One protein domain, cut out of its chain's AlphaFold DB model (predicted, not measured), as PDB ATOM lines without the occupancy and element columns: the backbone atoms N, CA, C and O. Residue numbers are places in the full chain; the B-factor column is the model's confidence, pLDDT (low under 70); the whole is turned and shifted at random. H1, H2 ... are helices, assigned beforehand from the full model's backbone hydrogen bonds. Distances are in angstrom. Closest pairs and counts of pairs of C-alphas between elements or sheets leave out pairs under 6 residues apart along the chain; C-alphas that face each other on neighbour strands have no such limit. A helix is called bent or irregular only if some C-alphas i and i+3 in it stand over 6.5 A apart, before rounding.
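AT A GLANCE: This is residues 115 to 156 of the 164 residues of the protein "Protein p13 mtcp-1" of Limosa lapponica baueri (UniProt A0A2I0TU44). Two helices, H1 and H2, meet near their ends and make an open L, with the loop of residues 129 to 136 at the corner. The far part of each arm sticks out free: residues 115 to 120 of H1 and residues 144 to 156 of H2. The printed part has 42 residues with two named helices, H1 then H2, and no named strand; the class is all helix. The whole is loose, with a radius of gyration of the C-alphas of 11.4 A, and flat, spanning 29 by 28 by 14 A.

HOW THE PARTS SIT: H1, residues 115 to 128, touches H2, residues 137 to 156, through 4 pairs of C-alphas within 8 A. The closest C-alphas of the two are those of Cys 128 and Cys 139, 5.4 A apart. H1 touches with residues 125 to 128 alone, and H2 with residues 139 to 142 alone. Their lines are about perpendicular, at 76 degrees, and their centres are 15.3 A apart. The O i to N i+4 pairs within hydrogen-bond range are 8 of 10 in H1 and 14 of 16 in H2.

IN THESE COORDINATES: H1 begins at C-alpha 115 (13.044, -106.050, 60.834) and ends at C-alpha 128 (17.100, -87.610, 64.185), 19.2 A from first to last C-alpha. It is irregular: C-alphas 116 and 119 are 7.6 A apart. H2 measures 30.1 A from first to last C-alpha and ends at C-alpha 156 (3.027, -100.419, 82.643). It is neither bent nor irregular, but only just: C-alphas 138 and 141 are 6.4 A apart.

THE WHOLE: The two C-alphas farthest apart are those of Arg 135 and Ser 156, at 30.9 A. The printed part has no cut, and the link from H1 to H2, 8 residues, is short. The mean pLDDT of the printed part is 79.5; residues 155 to 156 are under 70.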
ATOM      1  N   SER A 115      11.728-105.473  60.525       77.19
ATOM      2  CA  SER A 115      13.044-106.050  60.834       77.19
ATOM      3  C   SER A 115      14.019-106.036  59.652       77.19
ATOM      4  O   SER A 115      15.211-105.804  59.833       77.19
ATOM      5  N   LYS A 116      13.540-106.193  58.411       80.81
ATOM      6  CA  LYS A 116      14.391-106.098  57.210       80.81
ATOM      7  C   LYS A 116      14.869-104.669  56.946       80.81
ATOM      8  O   LYS A 116      15.898-104.479  56.304       80.81
ATOM      9  N   CYS A 117      14.139-103.672  57.442       84.44
ATOM     10  CA  CYS A 117      14.498-102.257  57.369       84.44
ATOM     11  C   CYS A 117      15.152-101.747  58.665       84.44
ATOM     12  O   CYS A 117      15.450-100.556  58.760       84.44
ATOM     13  N   GLU A 118      15.384-102.615  59.657       87.62
ATOM     14  CA  GLU A 118      15.799-102.224  61.008       87.62
ATOM     15  C   GLU A 118      17.093-101.412  61.008       87.62
ATOM     16  O   GLU A 118      17.191-100.408  61.716       87.62
ATOM     17  N   SER A 119      18.072-101.810  60.192       88.62
ATOM     18  CA  SER A 119      19.355-101.112  60.080       88.62
ATOM     19  C   SER A 119      19.166 -99.665  59.621       88.62
ATOM     20  O   SER A 119      19.615 -98.742  60.302       88.62
ATOM     21  N   VAL A 120      18.423 -99.464  58.531       86.31
ATOM     22  CA  VAL A 120      18.130 -98.146  57.954       86.31
ATOM     23  C   VAL A 120      17.325 -97.298  58.936       86.31
ATOM     24  O   VAL A 120      17.688 -96.156  59.214       86.31
ATOM     25  N   LEU A 121      16.277 -97.866  59.537       87.31
ATOM     26  CA  LEU A 121      15.448 -97.167  60.520       87.31
ATOM     27  C   LEU A 121      16.249 -96.780  61.770       87.31
ATOM     28  O   LEU A 121      16.062 -95.693  62.317       87.31
ATOM     29  N   ARG A 122      17.183 -97.626  62.220       87.38
ATOM     30  CA  ARG A 122      18.078 -97.323  63.343       87.38
ATOM     31  C   ARG A 122      19.039 -96.185  63.012       87.38
ATOM     32  O   ARG A 122      19.270 -95.337  63.872       87.38
ATOM     33  N   GLU A 123      19.592 -96.144  61.804       89.25
ATOM     34  CA  GLU A 123      20.437 -95.028  61.371       89.25
ATOM     35  C   GLU A 123      19.650 -93.724  61.237       89.25
ATOM     36  O   GLU A 123      20.107 -92.684  61.711       89.25
ATOM     37  N   MET A 124      18.429 -93.782  60.703       87.38
ATOM     38  CA  MET A 124      17.531 -92.627  60.646       87.38
ATOM     39  C   MET A 124      17.184 -92.108  62.045       87.38
ATOM     40  O   MET A 124      17.262 -90.903  62.281       87.38
ATOM     41  N   ARG A 125      16.905 -92.997  63.007       87.88
ATOM     42  CA  ARG A 125      16.687 -92.616  64.414       87.88
ATOM     43  C   ARG A 125      17.922 -91.968  65.039       87.88
ATOM     44  O   ARG A 125      17.804 -90.909  65.649       87.88
ATOM     45  N   LYS A 126      19.118 -92.537  64.836       87.56
ATOM     46  CA  LYS A 126      20.383 -91.923  65.290       87.56
ATOM     47  C   LYS A 126      20.594 -90.539  64.682       87.56
ATOM     48  O   LYS A 126      21.064 -89.639  65.369       87.56
ATOM     49  N   CYS A 127      20.268 -90.379  63.403       86.75
ATOM     50  CA  CYS A 127      20.329 -89.101  62.710       86.75
ATOM     51  C   CYS A 127      19.377 -88.093  63.372       86.75
ATOM     52  O   CYS A 127      19.814 -87.025  63.791       86.75
ATOM     53  N   CYS A 128      18.113 -88.467  63.574       85.81
ATOM     54  CA  CYS A 128      17.100 -87.610  64.185       85.81
ATOM     55  C   CYS A 128      17.394 -87.236  65.643       85.81
ATOM     56  O   CYS A 128      17.170 -86.090  66.018       85.81
ATOM     57  N   ALA A 129      17.997 -88.131  66.432       82.94
ATOM     58  CA  ALA A 129      18.409 -87.838  67.807       82.94
ATOM     59  C   ALA A 129      19.474 -86.726  67.917       82.94
ATOM     60  O   ALA A 129      19.663 -86.153  68.989       82.94
ATOM     61  N   ARG A 130      20.184 -86.408  66.823       83.50
ATOM     62  CA  ARG A 130      21.206 -85.346  66.786       83.50
ATOM     63  C   ARG A 130      20.625 -83.968  66.466       83.50
ATOM     64  O   ARG A 130      21.335 -82.977  66.632       83.50
ATOM     65  N   TYR A 131      19.379 -83.886  65.994       77.44
ATOM     66  CA  TYR A 131      18.749 -82.625  65.607       77.44
ATOM     67  C   TYR A 131      17.749 -82.133  66.664       77.44
ATOM     68  O   TYR A 131      17.115 -82.937  67.344       77.44
ATOM     69  N   PRO A 132      17.566 -80.806  66.801       77.12
ATOM     70  CA  PRO A 132      16.504 -80.251  67.633       77.12
ATOM     71  C   PRO A 132      15.121 -80.695  67.145       77.12
ATOM     72  O   PRO A 132      14.856 -80.680  65.936       77.12
ATOM     73  N   LYS A 133      14.241 -81.031  68.097       77.00
ATOM     74  CA  LYS A 133      12.870 -81.485  67.828       77.00
ATOM     75  C   LYS A 133      12.097 -80.491  66.959       77.00
ATOM     76  O   LYS A 133      12.264 -79.279  67.102       77.00
ATOM     77  N   GLY A 134      11.240 -80.998  66.073       73.06
ATOM     78  CA  GLY A 134      10.354 -80.167  65.241       73.06
ATOM     79  C   GLY A 134      11.024 -79.424  64.074       73.06
ATOM     80  O   GLY A 134      10.376 -78.605  63.427       73.06
ATOM     81  N   ARG A 135      12.301 -79.701  63.773       73.81
ATOM     82  CA  ARG A 135      13.040 -79.045  62.675       73.81
ATOM     83  C   ARG A 135      12.972 -79.790  61.338       73.81
ATOM     84  O   ARG A 135      13.113 -79.167  60.291       73.81
ATOM     85  N   SER A 136      12.780 -81.109  61.357       76.88
ATOM     86  CA  SER A 136      12.707 -81.947  60.154       76.88
ATOM     87  C   SER A 136      11.393 -82.717  60.112       76.88
ATOM     88  O   SER A 136      11.061 -83.440  61.053       76.88
ATOM     89  N   VAL A 137      10.683 -82.617  58.985       73.81
ATOM     90  CA  VAL A 137       9.467 -83.402  58.718       73.81
ATOM     91  C   VAL A 137       9.767 -84.901  58.818       73.81
ATOM     92  O   VAL A 137       8.973 -85.636  59.396       73.81
ATOM     93  N   CYS A 138      10.953 -85.345  58.383       73.56
ATOM     94  CA  CYS A 138      11.371 -86.746  58.489       73.56
ATOM     95  C   CYS A 138      11.539 -87.227  59.943       73.56
ATOM     96  O   CYS A 138      11.306 -88.398  60.218       73.56
ATOM     97  N   CYS A 139      11.926 -86.348  60.876       82.00
ATOM     98  CA  CYS A 139      12.152 -86.711  62.281       82.00
ATOM     99  C   CYS A 139      10.898 -86.594  63.150       82.00
ATOM    100  O   CYS A 139      10.778 -87.305  64.145       82.00
ATOM    101  N   SER A 140       9.927 -85.778  62.731       81.12
ATOM    102  CA  SER A 140       8.663 -85.588  63.452       81.12
ATOM    103  C   SER A 140       7.887 -86.895  63.688       81.12
ATOM    104  O   SER A 140       7.269 -87.065  64.739       81.12
ATOM    105  N   GLY A 141       7.963 -87.843  62.745       80.38
ATOM    106  CA  GLY A 141       7.355 -89.168  62.879       80.38
ATOM    107  C   GLY A 141       7.990 -90.000  63.994       80.38
ATOM    108  O   GLY A 141       7.278 -90.502  64.862       80.38
ATOM    109  N   PHE A 142       9.325 -90.077  64.024       81.50
ATOM    110  CA  PHE A 142      10.067 -90.810  65.056       81.50
ATOM    111  C   PHE A 142       9.901 -90.183  66.446       81.50
ATOM    112  O   PHE A 142       9.712 -90.896  67.427       81.50
ATOM    113  N   GLU A 143       9.894 -88.849  66.530       78.81
ATOM    114  CA  GLU A 143       9.662 -88.118  67.784       78.81
ATOM    115  C   GLU A 143       8.275 -88.412  68.384       78.81
ATOM    116  O   GLU A 143       8.116 -88.465  69.608       78.81
ATOM    117  N   LYS A 144       7.256 -88.583  67.529       76.81
ATOM    118  CA  LYS A 144       5.898 -88.936  67.955       76.81
ATOM    119  C   LYS A 144       5.829 -90.384  68.445       76.81
ATOM    120  O   LYS A 144       5.250 -90.623  69.502       76.81
ATOM    121  N   GLU A 145       6.448 -91.313  67.718       76.06
ATOM    122  CA  GLU A 145       6.489 -92.735  68.077       76.06
ATOM    123  C   GLU A 145       7.211 -92.971  69.416       76.06
ATOM    124  O   GLU A 145       6.704 -93.691  70.279       76.06
ATOM    125  N   GLU A 146       8.362 -92.323  69.642       75.69
ATOM    126  CA  GLU A 146       9.088 -92.410  70.917       75.69
ATOM    127  C   GLU A 146       8.238 -91.908  72.088       75.69
ATOM    128  O   GLU A 146       8.134 -92.589  73.108       75.69
ATOM    129  N   ARG A 147       7.545 -90.774  71.919       77.19
ATOM    130  CA  ARG A 147       6.652 -90.222  72.948       77.19
ATOM    131  C   ARG A 147       5.499 -91.174  73.288       77.19
ATOM    132  O   ARG A 147       5.098 -91.266  74.447       77.19
ATOM    133  N   GLU A 148       4.928 -91.852  72.296       80.50
ATOM    134  CA  GLU A 148       3.864 -92.841  72.516       80.50
ATOM    135  C   GLU A 148       4.401 -94.093  73.226       80.50
ATOM    136  O   GLU A 148       3.781 -94.578  74.175       80.50
ATOM    137  N   ARG A 149       5.601 -94.557  72.862       77.25
ATOM    138  CA  ARG A 149       6.285 -95.677  73.526       77.25
ATOM    139  C   ARG A 149       6.641 -95.369  74.983       77.25
ATOM    140  O   ARG A 149       6.486 -96.236  75.841       77.25
ATOM    141  N   GLU A 150       7.089 -94.153  75.281       78.00
ATOM    142  CA  GLU A 150       7.350 -93.687  76.650       78.00
ATOM    143  C   GLU A 150       6.068 -93.635  77.489       78.00
ATOM    144  O   GLU A 150       6.063 -94.104  78.626       78.00
ATOM    145  N   LYS A 151       4.953 -93.152  76.920       76.19
ATOM    146  CA  LYS A 151       3.643 -93.178  77.595       76.19
ATOM    147  C   LYS A 151       3.183 -94.597  77.928       76.19
ATOM    148  O   LYS A 151       2.661 -94.827  79.017       76.19
ATOM    149  N   LEU A 152       3.389 -95.546  77.016       73.81
ATOM    150  CA  LEU A 152       3.028 -96.950  77.232       73.81
ATOM    151  C   LEU A 152       3.875 -97.581  78.348       73.81
ATOM    152  O   LEU A 152       3.320 -98.242  79.222       73.81
ATOM    153  N   LYS A 153       5.186 -97.303  78.382       71.62
ATOM    154  CA  LYS A 153       6.086 -97.759  79.457       71.62
ATOM    155  C   LYS A 153       5.725 -97.168  80.822       71.62
ATOM    156  O   LYS A 153       5.658 -97.896  81.806       71.62
ATOM    157  N   ALA A 154       5.416 -95.873  80.877       70.31
ATOM    158  CA  ALA A 154       4.986 -95.218  82.113       70.31
ATOM    159  C   ALA A 154       3.657 -95.782  82.648       70.31
ATOM    160  O   ALA A 154       3.440 -95.821  83.855       70.31
ATOM    161  N   THR A 155       2.780 -96.260  81.759       67.19
ATOM    162  CA  THR A 155       1.509 -96.892  82.143       67.19
ATOM    163  C   THR A 155       1.716 -98.320  82.667       67.19
ATOM    164  O   THR A 155       0.996 -98.739  83.568       67.19
ATOM    165  N   SER A 156       2.713 -99.061  82.163       61.91
ATOM    166  CA  SER A 156       3.027-100.419  82.643       61.91
ATOM    167  C   SER A 156       3.785-100.458  83.974       61.91
ATOM    168  O   SER A 156       3.691-101.451  84.685       61.91
TER     169      SER A 156